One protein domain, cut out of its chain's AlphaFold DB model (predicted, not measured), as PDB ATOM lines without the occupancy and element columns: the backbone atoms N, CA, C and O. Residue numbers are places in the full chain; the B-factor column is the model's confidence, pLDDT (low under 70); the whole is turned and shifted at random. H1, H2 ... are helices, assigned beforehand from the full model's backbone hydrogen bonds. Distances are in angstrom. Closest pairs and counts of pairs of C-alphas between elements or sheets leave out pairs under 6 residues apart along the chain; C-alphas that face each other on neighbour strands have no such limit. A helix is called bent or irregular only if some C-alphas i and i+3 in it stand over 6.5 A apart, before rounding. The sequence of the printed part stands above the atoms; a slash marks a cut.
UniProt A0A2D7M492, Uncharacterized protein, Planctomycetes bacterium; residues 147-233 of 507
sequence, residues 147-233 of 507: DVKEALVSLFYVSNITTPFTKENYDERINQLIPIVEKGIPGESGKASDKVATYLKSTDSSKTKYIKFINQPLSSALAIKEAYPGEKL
ATOM      1  N   ASP A 147      12.184   1.233 -26.101       80.25
ATOM      2  CA  ASP A 147      12.064   2.375 -27.003       80.25
ATOM      3  C   ASP A 147      12.802   3.599 -26.460       80.25
ATOM      4  O   ASP A 147      13.424   4.312 -27.236       80.25
ATOM      5  N   VAL A 148      12.790   3.821 -25.140       84.44
ATOM      6  CA  VAL A 148      13.525   4.924 -24.505       84.44
ATOM      7  C   VAL A 148      15.028   4.697 -24.606       84.44
ATOM      8  O   VAL A 148      15.751   5.610 -24.985       84.44
ATOM      9  N   LYS A 149      15.510   3.491 -24.284       85.06
ATOM     10  CA  LYS A 149      16.946   3.163 -24.328       85.06
ATOM     11  C   LYS A 149      17.539   3.432 -25.704       85.06
ATOM     12  O   LYS A 149      18.585   4.065 -25.812       85.06
ATOM     13  N   GLU A 150      16.861   2.941 -26.728       91.69
ATOM     14  CA  GLU A 150      17.344   2.982 -28.100       91.69
ATOM     15  C   GLU A 150      17.111   4.367 -28.732       91.69
ATOM     16  O   GLU A 150      18.033   4.911 -29.335       91.69
ATOM     17  N   ALA A 151      15.962   5.017 -28.498       95.12
ATOM     18  CA  ALA A 151      15.697   6.353 -29.044       95.12
ATOM     19  C   ALA A 151      16.529   7.454 -28.374       95.12
ATOM     20  O   ALA A 151      16.824   8.473 -29.002       95.12
ATOM     21  N   LEU A 152      16.968   7.258 -27.124       96.31
ATOM     22  CA  LEU A 152      17.955   8.146 -26.507       96.31
ATOM     23  C   LEU A 152      19.280   8.145 -27.281       96.31
ATOM     24  O   LEU A 152      19.907   9.195 -27.371       96.31
ATOM     25  N   VAL A 153      19.694   7.022 -27.884       97.81
ATOM     26  CA  VAL A 153      20.900   6.987 -28.734       97.81
ATOM     27  C   VAL A 153      20.712   7.895 -29.948       97.81
ATOM     28  O   VAL A 153      21.559   8.751 -30.200       97.81
ATOM     29  N   SER A 154      19.578   7.774 -30.643       97.50
ATOM     30  CA  SER A 154      19.216   8.626 -31.785       97.50
ATOM     31  C   SER A 154      19.172  10.107 -31.408       97.50
ATOM     32  O   SER A 154      19.749  10.946 -32.102       97.50
ATOM     33  N   LEU A 155      18.573  10.433 -30.259       97.88
ATOM     34  CA  LEU A 155      18.531  11.791 -29.721       97.88
ATOM     35  C   LEU A 155      19.933  12.349 -29.448       97.88
ATOM     36  O   LEU A 155      20.251  13.456 -29.884       97.88
ATOM     37  N   PHE A 156      20.787  11.600 -28.746       98.25
ATOM     38  CA  PHE A 156      22.143  12.056 -28.438       98.25
ATOM     39  C   PHE A 156      22.993  12.227 -29.687       98.25
ATOM     40  O   PHE A 156      23.739  13.204 -29.794       98.25
ATOM     41  N   TYR A 157      22.828  11.326 -30.651       97.94
ATOM     42  CA  TYR A 157      23.529  11.374 -31.921       97.94
ATOM     43  C   TYR A 157      23.234  12.673 -32.689       97.94
ATOM     44  O   TYR A 157      24.163  13.292 -33.202       97.94
ATOM     45  N   VAL A 158      21.988  13.161 -32.689       96.00
ATOM     46  CA  VAL A 158      21.638  14.443 -33.338       96.00
ATOM     47  C   VAL A 158      21.846  15.673 -32.447       96.00
ATOM     48  O   VAL A 158      21.853  16.796 -32.943       96.00
ATOM     49  N   SER A 159      22.022  15.488 -31.137       96.12
ATOM     50  CA  SER A 159      22.248  16.586 -30.191       96.12
ATOM     51  C   SER A 159      23.684  17.127 -30.231       96.12
ATOM     52  O   SER A 159      24.605  16.486 -30.742       96.12
ATOM     53  N   ASN A 160      23.897  18.282 -29.597       94.88
ATOM     54  CA  ASN A 160      25.230  18.852 -29.369       94.88
ATOM     55  C   ASN A 160      25.893  18.357 -28.068       94.88
ATOM     56  O   ASN A 160      26.963  18.842 -27.704       94.88
ATOM     57  N   ILE A 161      25.281  17.406 -27.355       96.75
ATOM     58  CA  ILE A 161      25.836  16.870 -26.110       96.75
ATOM     59  C   ILE A 161      26.933  15.861 -26.447       96.75
ATOM     60  O   ILE A 161      26.661  14.789 -26.984       96.75
ATOM     61  N   THR A 162      28.178  16.210 -26.122       95.00
ATOM     62  CA  THR A 162      29.368  15.396 -26.438       95.00
ATOM     63  C   THR A 162      30.154  14.923 -25.217       95.00
ATOM     64  O   THR A 162      31.136  14.203 -25.353       95.00
ATOM     65  N   THR A 163      29.743  15.319 -24.013       96.12
ATOM     66  CA  THR A 163      30.415  14.966 -22.752       96.12
ATOM     67  C   THR A 163      29.428  14.311 -21.788       96.12
ATOM     68  O   THR A 163      28.228  14.508 -21.966       96.12
ATOM     69  N   PRO A 164      29.866  13.555 -20.766       95.94
ATOM     70  CA  PRO A 164      28.969  12.847 -19.848       95.94
ATOM     71  C   PRO A 164      28.039  13.752 -19.034       95.94
ATOM     72  O   PRO A 164      28.405  14.871 -18.661       95.94
ATOM     73  N   PHE A 165      26.841  13.251 -18.736       92.94
ATOM     74  CA  PHE A 165      25.949  13.832 -17.739       92.94
ATOM     75  C   PHE A 165      26.572  13.693 -16.353       92.94
ATOM     76  O   PHE A 165      27.049  12.620 -15.972       92.94
ATOM     77  N   THR A 166      26.525  14.780 -15.594       89.75
ATOM     78  CA  THR A 166      26.892  14.853 -14.181       89.75
ATOM     79  C   THR A 166      25.736  15.464 -13.404       89.75
ATOM     80  O   THR A 166      24.767  15.940 -13.994       89.75
ATOM     81  N   LYS A 167      25.819  15.474 -12.073       82.81
ATOM     82  CA  LYS A 167      24.773  16.078 -11.243       82.81
ATOM     83  C   LYS A 167      24.602  17.572 -11.539       82.81
ATOM     84  O   LYS A 167      23.489  18.079 -11.510       82.81
ATOM     85  N   GLU A 168      25.697  18.250 -11.859       90.50
ATOM     86  CA  GLU A 168      25.768  19.697 -12.055       90.50
ATOM     87  C   GLU A 168      25.162  20.139 -13.390       90.50
ATOM     88  O   GLU A 168      24.604  21.227 -13.474       90.50
ATOM     89  N   ASN A 169      25.269  19.309 -14.431       94.75
ATOM     90  CA  ASN A 169      24.858  19.676 -15.789       94.75
ATOM     91  C   ASN A 169      23.585  18.963 -16.274       94.75
ATOM     92  O   ASN A 169      23.126  19.232 -17.385       94.75
ATOM     93  N   TYR A 170      23.021  18.052 -15.470       89.69
ATOM     94  CA  TYR A 170      21.908  17.197 -15.881       89.69
ATOM     95  C   TYR A 170      20.695  18.016 -16.323       89.69
ATOM     96  O   TYR A 170      20.265  17.898 -17.467       89.69
ATOM     97  N   ASP A 171      20.184  18.886 -15.451       88.94
ATOM     98  CA  ASP A 171      18.928  19.602 -15.691       88.94
ATOM     99  C   ASP A 171      19.043  20.572 -16.880       88.94
ATOM    100  O   ASP A 171      18.146  20.650 -17.721       88.94
ATOM    101  N   GLU A 172      20.189  21.249 -17.021       95.25
ATOM    102  CA  GLU A 172      20.487  22.105 -18.177       95.25
ATOM    103  C   GLU A 172      20.418  21.312 -19.489       95.25
ATOM    104  O   GLU A 172      19.777  21.728 -20.454       95.25
ATOM    105  N   ARG A 173      21.040  20.135 -19.521       96.75
ATOM    106  CA  ARG A 173      21.083  19.284 -20.710       96.75
ATOM    107  C   ARG A 173      19.742  18.666 -21.041       96.75
ATOM    108  O   ARG A 173      19.387  18.613 -22.213       96.75
ATOM    109  N   ILE A 174      18.977  18.237 -20.041       92.62
ATOM    110  CA  ILE A 174      17.602  17.781 -20.257       92.62
ATOM    111  C   ILE A 174      16.791  18.888 -20.945       92.62
ATOM    112  O   ILE A 174      16.135  18.625 -21.953       92.62
ATOM    113  N   ASN A 175      16.920  20.139 -20.493       93.38
ATOM    114  CA  ASN A 175      16.251  21.282 -21.120       93.38
ATOM    115  C   ASN A 175      16.720  21.547 -22.562       93.38
ATOM    116  O   ASN A 175      15.917  21.973 -23.388       93.38
ATOM    117  N   GLN A 176      17.982  21.258 -22.898       95.88
ATOM    118  CA  GLN A 176      18.476  21.330 -24.282       95.88
ATOM    119  C   GLN A 176      17.892  20.225 -25.180       95.88
ATOM    120  O   GLN A 176      17.734  20.426 -26.384       95.88
ATOM    121  N   LEU A 177      17.570  19.061 -24.612       97.00
ATOM    122  CA  LEU A 177      17.048  17.909 -25.350       97.00
ATOM    123  C   LEU A 177      15.544  17.986 -25.611       97.00
ATOM    124  O   LEU A 177      15.103  17.570 -26.682       97.00
ATOM    125  N   ILE A 178      14.759  18.509 -24.662       91.12
ATOM    126  CA  ILE A 178      13.290  18.572 -24.759       91.12
ATOM    127  C   ILE A 178      12.815  19.160 -26.106       91.12
ATOM    128  O   ILE A 178      12.012  18.498 -26.765       91.12
ATOM    129  N   PRO A 179      13.342  20.303 -26.600       94.06
ATOM    130  CA  PRO A 179      12.914  20.873 -27.879       94.06
ATOM    131  C   PRO A 179      13.196  19.989 -29.099       94.06
ATOM    132  O   PRO A 179      12.525  20.131 -30.122       94.06
ATOM    133  N   ILE A 180      14.209  19.117 -29.033       94.25
ATOM    134  CA  ILE A 180      14.511  18.157 -30.104       94.25
ATOM    135  C   ILE A 180      13.467  17.043 -30.075       94.25
ATOM    136  O   ILE A 180      12.883  16.717 -31.104       94.25
ATOM    137  N   VAL A 181      13.196  16.497 -28.888       92.12
ATOM    138  CA  VAL A 181      12.243  15.395 -28.712       92.12
ATOM    139  C   VAL A 181      10.818  15.819 -29.069       92.12
ATOM    140  O   VAL A 181      10.119  15.071 -29.742       92.12
ATOM    141  N   GLU A 182      10.401  17.030 -28.692       88.81
ATOM    142  CA  GLU A 182       9.059  17.563 -28.991       88.81
ATOM    143  C   GLU A 182       8.822  17.811 -30.489       88.81
ATOM    144  O   GLU A 182       7.678  17.828 -30.938       88.81
ATOM    145  N   LYS A 183       9.889  17.951 -31.286       93.94
ATOM    146  CA  LYS A 183       9.810  17.988 -32.757       93.94
ATOM    147  C   LYS A 183       9.779  16.594 -33.395       93.94
ATOM    148  O   LYS A 183       9.584  16.496 -34.605       93.94
ATOM    149  N   GLY A 184       9.962  15.543 -32.599       93.94
ATOM    150  CA  GLY A 184      10.195  14.180 -33.051       93.94
ATOM    151  C   GLY A 184      11.686  13.902 -33.236       93.94
ATOM    152  O   GLY A 184      12.398  14.640 -33.922       93.94
ATOM    153  N   ILE A 185      12.163  12.816 -32.628       96.00
ATOM    154  CA  ILE A 185      13.550  12.370 -32.771       96.00
ATOM    155  C   ILE A 185      13.735  11.848 -34.209       96.00
ATOM    156  O   ILE A 185      12.990  10.959 -34.631       96.00
ATOM    157  N   PRO A 186      14.696  12.373 -34.993       93.75
ATOM    158  CA  PRO A 186      14.916  11.915 -36.361       93.75
ATOM    159  C   PRO A 186      15.190  10.408 -36.431       93.75
ATOM    160  O   PRO A 186      16.008   9.893 -35.672       93.75
ATOM    161  N   GLY A 187      14.514   9.721 -37.356       92.00
ATOM    162  CA  GLY A 187      14.658   8.275 -37.558       92.00
ATOM    163  C   GLY A 187      13.851   7.394 -36.602       92.00
ATOM    164  O   GLY A 187      13.893   6.173 -36.742       92.00
ATOM    165  N   GLU A 188      13.103   7.995 -35.672       94.12
ATOM    166  CA  GLU A 188      12.252   7.310 -34.697       94.12
ATOM    167  C   GLU A 188      10.761   7.447 -35.019       94.12
ATOM    168  O   GLU A 188      10.321   8.389 -35.681       94.12
ATOM    169  N   SER A 189       9.953   6.541 -34.462       90.00
ATOM    170  CA  SER A 189       8.497   6.715 -34.452       90.00
ATOM    171  C   SER A 189       8.069   7.823 -33.474       90.00
ATOM    172  O   SER A 189       8.728   8.076 -32.459       90.00
ATOM    173  N   GLY A 190       6.905   8.440 -33.724       87.56
ATOM    174  CA  GLY A 190       6.323   9.430 -32.803       87.56
ATOM    175  C   GLY A 190       6.139   8.870 -31.387       87.56
ATOM    176  O   GLY A 190       6.554   9.487 -30.415       87.56
ATOM    177  N   LYS A 191       5.673   7.620 -31.278       86.12
ATOM    178  CA  LYS A 191       5.500   6.921 -29.996       86.12
ATOM    179  C   LYS A 191       6.808   6.761 -29.213       86.12
ATOM    180  O   LYS A 191       6.801   6.867 -27.987       86.12
ATOM    181  N   ALA A 192       7.917   6.460 -29.892       85.94
ATOM    182  CA  ALA A 192       9.222   6.362 -29.239       85.94
ATOM    183  C   ALA A 192       9.688   7.739 -28.741       85.94
ATOM    184  O   ALA A 192      10.149   7.853 -27.605       85.94
ATOM    185  N   SER A 193       9.476   8.788 -29.545       89.81
ATOM    186  CA  SER A 193       9.759  10.176 -29.153       89.81
ATOM    187  C   SER A 193       8.949  10.597 -27.921       89.81
ATOM    188  O   SER A 193       9.525  11.101 -26.959       89.81
ATOM    189  N   ASP A 194       7.648  10.294 -27.881       82.69
ATOM    190  CA  ASP A 194       6.779  10.601 -26.738       82.69
ATOM    191  C   ASP A 194       7.254   9.907 -25.457       82.69
ATOM    192  O   ASP A 194       7.356  10.529 -24.399       82.69
ATOM    193  N   LYS A 195       7.620   8.621 -25.552       83.38
ATOM    194  CA  LYS A 195       8.174   7.867 -24.419       83.38
ATOM    195  C   LYS A 195       9.465   8.491 -23.892       83.38
ATOM    196  O   LYS A 195       9.649   8.555 -22.675       83.38
ATOM    197  N   VAL A 196      10.353   8.948 -24.778       87.00
ATOM    198  CA  VAL A 196      11.576   9.662 -24.378       87.00
ATOM    199  C   VAL A 196      11.227  10.992 -23.716       87.00
ATOM    200  O   VAL A 196      11.792  11.298 -22.669       87.00
ATOM    201  N   ALA A 197      10.267  11.754 -24.247       83.25
ATOM    202  CA  ALA A 197       9.832  13.013 -23.641       83.25
ATOM    203  C   ALA A 197       9.303  12.796 -22.218       83.25
ATOM    204  O   ALA A 197       9.721  13.490 -21.290       83.25
ATOM    205  N   THR A 198       8.425  11.804 -22.030       80.19
ATOM    206  CA  THR A 198       7.918  11.416 -20.708       80.19
ATOM    207  C   THR A 198       9.053  11.007 -19.781       80.19
ATOM    208  O   THR A 198       9.094  11.455 -18.637       80.19
ATOM    209  N   TYR A 199       9.992  10.190 -20.270       82.69
ATOM    210  CA  TYR A 199      11.146   9.767 -19.487       82.69
ATOM    211  C   TYR A 199      11.955  10.975 -19.009       82.69
ATOM    212  O   TYR A 199      12.089  11.157 -17.802       82.69
ATOM    213  N   LEU A 200      12.413  11.841 -19.918       84.50
ATOM    214  CA  LEU A 200      13.249  12.996 -19.575       84.50
ATOM    215  C   LEU A 200      12.552  13.925 -18.568       84.50
ATOM    216  O   LEU A 200      13.169  14.298 -17.572       84.50
ATOM    217  N   LYS A 201      11.253  14.206 -18.757       81.31
ATOM    218  CA  LYS A 201      10.429  15.033 -17.850       81.31
ATOM    219  C   LYS A 201      10.220  14.408 -16.460       81.31
ATOM    220  O   LYS A 201       9.884  15.121 -15.522       81.31
ATOM    221  N   SER A 202      10.401  13.093 -16.323       74.19
ATOM    222  CA  SER A 202      10.214  12.350 -15.064       74.19
ATOM    223  C   SER A 202      11.505  12.107 -14.269       74.19
ATOM    224  O   SER A 202      11.465  11.506 -13.193       74.19
ATOM    225  N   THR A 203      12.651  12.526 -14.809       73.62
ATOM    226  CA  THR A 203      13.972  12.307 -14.205       73.62
ATOM    227  C   THR A 203      14.567  13.600 -13.675       73.62
ATOM    228  O   THR A 203      14.232  14.678 -14.154       73.62
ATOM    229  N   ASP A 204      15.478  13.482 -12.715       74.12
ATOM    230  CA  ASP A 204      16.131  14.625 -12.083       74.12
ATOM    231  C   ASP A 204      17.580  14.300 -11.683       74.12
ATOM    232  O   ASP A 204      17.992  13.139 -11.586       74.12
ATOM    233  N   SER A 205      18.356  15.348 -11.417       72.94
ATOM    234  CA  SER A 205      19.758  15.262 -10.999       72.94
ATOM    235  C   SER A 205      19.974  14.697  -9.583       72.94
ATOM    236  O   SER A 205      21.105  14.375  -9.206       72.94
ATOM    237  N   SER A 206      18.922  14.536  -8.769       65.31
ATOM    238  CA  SER A 206      19.048  14.091  -7.374       65.31
ATOM    239  C   SER A 206      19.386  12.604  -7.250       65.31
ATOM    240  O   SER A 206      19.963  12.188  -6.242       65.31
ATOM    241  N   LYS A 207      19.077  11.798  -8.280       69.50
ATOM    242  CA  LYS A 207      19.286  10.344  -8.266       69.50
ATOM    243  C   LYS A 207      20.389   9.926  -9.236       69.50
ATOM    244  O   LYS A 207      20.194   9.891 -10.448       69.50
ATOM    245  N   THR A 208      21.511   9.450  -8.690       68.44
ATOM    246  CA  THR A 208      22.671   8.934  -9.448       68.44
ATOM    247  C   THR A 208      22.306   7.875 -10.494       68.44
ATOM    248  O   THR A 208      22.979   7.765 -11.516       68.44
ATOM    249  N   LYS A 209      21.225   7.112 -10.284       70.00
ATOM    250  CA  LYS A 209      20.741   6.116 -11.251       70.00
ATOM    251  C   LYS A 209      20.351   6.726 -12.600       70.00
ATOM    252  O   LYS A 209      20.668   6.145 -13.628       70.00
ATOM    253  N   TYR A 210      19.733   7.910 -12.617       77.94
ATOM    254  CA  TYR A 210      19.326   8.553 -13.868       77.94
ATOM    255  C   TYR A 210      20.539   9.042 -14.656       77.94
ATOM    256  O   TYR A 210      20.593   8.854 -15.866       77.94
ATOM    257  N   ILE A 211      21.551   9.554 -13.952       77.69
ATOM    258  CA  ILE A 211      22.842   9.946 -14.529       77.69
ATOM    259  C   ILE A 211      23.551   8.726 -15.140       77.69
ATOM    260  O   ILE A 211      23.928   8.741 -16.309       77.69
ATOM    261  N   LYS A 212      23.684   7.630 -14.381       80.19
ATOM    262  CA  LYS A 212      24.313   6.389 -14.868       80.19
ATOM    263  C   LYS A 212      23.560   5.763 -16.039       80.19
ATOM    264  O   LYS A 212      24.181   5.231 -16.958       80.19
ATOM    265  N   PHE A 213      22.232   5.806 -16.007       83.00
ATOM    266  CA  PHE A 213      21.404   5.286 -17.082       83.00
ATOM    267  C   PHE A 213      21.569   6.117 -18.355       83.00
ATOM    268  O   PHE A 213      21.897   5.557 -19.397       83.00
ATOM    269  N   ILE A 214      21.377   7.440 -18.280       89.19
ATOM    270  CA  ILE A 214      21.363   8.319 -19.459       89.19
ATOM    271  C   ILE A 214      22.734   8.391 -20.149       89.19
ATOM    272  O   ILE A 214      22.814   8.549 -21.367       89.19
ATOM    273  N   ASN A 215      23.811   8.192 -19.385       91.94
ATOM    274  CA  ASN A 215      25.170   8.126 -19.908       91.94
ATOM    275  C   ASN A 215      25.425   6.910 -20.811       91.94
ATOM    276  O   ASN A 215      26.278   6.998 -21.688       91.94
ATOM    277  N   GLN A 216      24.686   5.805 -20.672       90.75
ATOM    278  CA  GLN A 216      24.895   4.615 -21.511       90.75
ATOM    279  C   GLN A 216      24.421   4.812 -22.969       90.75
ATOM    280  O   GLN A 216      25.191   4.500 -23.887       90.75
ATOM    281  N   PRO A 217      23.213   5.354 -23.241       95.88
ATOM    282  CA  PRO A 217      22.838   5.751 -24.595       95.88
ATOM    283  C   PRO A 217      23.735   6.849 -25.171       95.88
ATOM    284  O   PRO A 217      24.106   6.763 -26.340       95.88
ATOM    285  N   LEU A 218      24.143   7.837 -24.359       98.00
ATOM    286  CA  LEU A 218      25.098   8.867 -24.786       98.00
ATOM    287  C   LEU A 218      26.423   8.232 -25.228       98.00
ATOM    288  O   LEU A 218      26.879   8.476 -26.336       98.00
ATOM    289  N   SER A 219      26.998   7.368 -24.392       98.00
ATOM    290  CA  SER A 219      28.216   6.597 -24.664       98.00
ATOM    291  C   SER A 219      28.156   5.876 -26.017       98.00
ATOM    292  O   SER A 219      29.108   5.932 -26.801       98.00
ATOM    293  N   SER A 220      27.012   5.258 -26.327       98.12
ATOM    294  CA  SER A 220      26.783   4.600 -27.617       98.12
ATOM    295  C   SER A 220      26.718   5.616 -28.759       98.12
ATOM    296  O   SER A 220      27.403   5.453 -29.763       98.12
ATOM    297  N   ALA A 221      25.957   6.699 -28.596       98.31
ATOM    298  CA  ALA A 221      25.831   7.747 -29.604       98.31
ATOM    299  C   ALA A 221      27.171   8.416 -29.945       98.31
ATOM    300  O   ALA A 221      27.413   8.711 -31.113       98.31
ATOM    301  N   LEU A 222      28.052   8.617 -28.957       98.50
ATOM    302  CA  LEU A 222      29.395   9.170 -29.164       98.50
ATOM    303  C   LEU A 222      30.241   8.269 -30.067       98.50
ATOM    304  O   LEU A 222      30.807   8.762 -31.040       98.50
ATOM    305  N   ALA A 223      30.263   6.960 -29.799       98.38
ATOM    306  CA  ALA A 223      30.997   6.004 -30.626       98.38
ATOM    307  C   ALA A 223      30.479   5.996 -32.077       98.38
ATOM    308  O   ALA A 223      31.264   5.999 -33.024       98.38
ATOM    309  N   ILE A 224      29.154   6.038 -32.268       98.56
ATOM    310  CA  ILE A 224      28.546   6.077 -33.610       98.56
ATOM    311  C   ILE A 224      28.878   7.392 -34.321       98.56
ATOM    312  O   ILE A 224      29.208   7.381 -35.503       98.56
ATOM    313  N   LYS A 225      28.806   8.525 -33.615       97.31
ATOM    314  CA  LYS A 225      29.085   9.861 -34.164       97.31
ATOM    315  C   LYS A 225      30.539  10.019 -34.596       97.31
ATOM    316  O   LYS A 225      30.790  10.673 -35.601       97.31
ATOM    317  N   GLU A 226      31.469   9.414 -33.866       97.56
ATOM    318  CA  GLU A 226      32.883   9.375 -34.236       97.56
ATOM    319  C   GLU A 226      33.107   8.587 -35.535       97.56
ATOM    320  O   GLU A 226      33.788   9.067 -36.438       97.56
ATOM    321  N   ALA A 227      32.498   7.405 -35.657       98.06
ATOM    322  CA  ALA A 227      32.688   6.529 -36.813       98.06
ATOM    323  C   ALA A 227      31.918   6.978 -38.066       98.06
ATOM    324  O   ALA A 227      32.385   6.792 -39.188       98.06
ATOM    325  N   TYR A 228      30.737   7.565 -37.878       98.06
ATOM    326  CA  TYR A 228      29.816   7.939 -38.948       98.06
ATOM    327  C   TYR A 228      29.284   9.356 -38.714       98.06
ATOM    328  O   TYR A 228      28.112   9.521 -38.381       98.06
ATOM    329  N   PRO A 229      30.116  10.402 -38.822       96.50
ATOM    330  CA  PRO A 229      29.688  11.765 -38.538       96.50
ATOM    331  C   PRO A 229      28.690  12.274 -39.587       96.50
ATOM    332  O   PRO A 229      28.957  12.235 -40.786       96.50
ATOM    333  N   GLY A 230      27.555  12.808 -39.128       93.81
ATOM    334  CA  GLY A 230      26.567  13.486 -39.979       93.81
ATOM    335  C   GLY A 230      25.655  12.571 -40.804       93.81
ATOM    336  O   GLY A 230      24.829  13.079 -41.561       93.81
ATOM    337  N   GLU A 231      25.780  11.254 -40.648       97.19
ATOM    338  CA  GLU A 231      24.863  10.279 -41.241       97.19
ATOM    339  C   GLU A 231      23.518  10.260 -40.486       97.19
ATOM    340  O   GLU A 231      23.293  11.037 -39.555       97.19
ATOM    341  N   LYS A 232      22.573   9.409 -40.896       96.00
ATOM    342  CA  LYS A 232      21.258   9.310 -40.239       96.00
ATOM    343  C   LYS A 232      21.151   8.019 -39.449       96.00
ATOM    344  O   LYS A 232      21.496   6.963 -39.963       96.00
ATOM    345  N   LEU A 233      20.618   8.082 -38.231       98.12
ATOM    346  CA  LEU A 233      20.178   6.877 -37.525       98.12
ATOM    347  C   LEU A 233      18.715   6.608 -37.858       98.12
ATOM    348  O   LEU A 233      17.923   7.545 -37.927       98.12
TER     349      LEU A 233
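This is residues 147 to 233 of the 507 residues of an uncharacterized protein of Planctomycetes bacterium (UniProt A0A2D7M492). A long helix, H4, runs along one side of a compact, all-helix domain, and the shorter helix H1 crosses it at a steep angle, packed between H4 and H3. H2 and H3 form a helical hairpin, folded back side by side, and H1 stands about crosswise to both of its helices; H3 packs on the first half of H1, while H4 packs on H1 from the other side. The printed part has 87 residues with four named helices, in the order H1, H2, H3, H4, and no named strand. The whole is compact, with a radius of gyration of the C-alphas of 11.9 A, and its rounded outline spans 34 by 27 by 18 A.

The longest helix is H4, residues 208 to 227, 29.2 A from first to last C-alpha; it begins at C-alpha 208 at (22.671, 8.934, -9.448) and ends at C-alpha 227 at (32.688, 6.529, -36.813). H1 is residues 147 to 158, 16.7 A long, and begins with the first printed residue, Asp 147, whose C-alpha is at (12.064, 2.375, -27.003). H3 is residues 190 to 201, with 16.5 A from first to last C-alpha. H2 is residues 170 to 181, 16.2 A long. H2 is irregular, but only just: C-alphas 176 and 179 are 6.6 A apart, and its line is a rough one. No helix is bent.

H4 and H1 touch, with 19 pairs of C-alphas within 8 A; the closest C-alphas are those of Val 153 and Pro 217, 4.7 A apart. These two helices run the same way at a steep tilt of 52 degrees. H1 is the hub, touching the three other helices. H1 touches H3 with residues 147 to 152 alone, and the closest C-alphas, those of Val 148 and Val 196, are 5.1 A apart. The lines of H1 and H3 are about perpendicular, at 87 degrees. H1 and H2 only just touch, with 3 pairs of C-alphas within 8 A, through residue 155 of H1 and residues 177 to 181 of H2. The closest C-alphas there are those of Leu 155 and Val 181, 7.3 A apart, and the lines are about perpendicular at 89 degrees. H2 and H3 form a hairpin: they touch and run opposite ways at a shallow tilt of 20 degrees, the closest C-alphas being those of Val 181 and Ser 193, 5.8 A apart. Of the four touching pairs of helices, this is the one at a shallow tilt, and the helix packing is mostly crossed, with helices at large angles to each other. H2 and H4 are close but not clearly touching; their closest C-alphas, those of Tyr 170 and Ile 211, are 7.4 A apart. H3 and H4 are apart. In H3 each backbone O i to N i+4 pair is within hydrogen-bond range; in H1 this holds for 6 of 8 pairs, in H2 for 6 of 8 and in H4 for 14 of 16.

The two C-alphas farthest apart are those of Ser 206 and Glu 231, at 34.6 A, while the first and last printed C-alphas, of Asp 147 and Leu 233, are 14.0 A apart. The printed part runs from residue 147 to residue 233 and has no cut. The link from H1 to H2, with 11 residues, is long. The links from H2 to H3, with 8 residues, and from H3 to H4, with 6, are short but not tight. The mean pLDDT of the printed part is 90.1. Confidence is low, under 70, at residues 206 to 208, of which 208 belongs to H4.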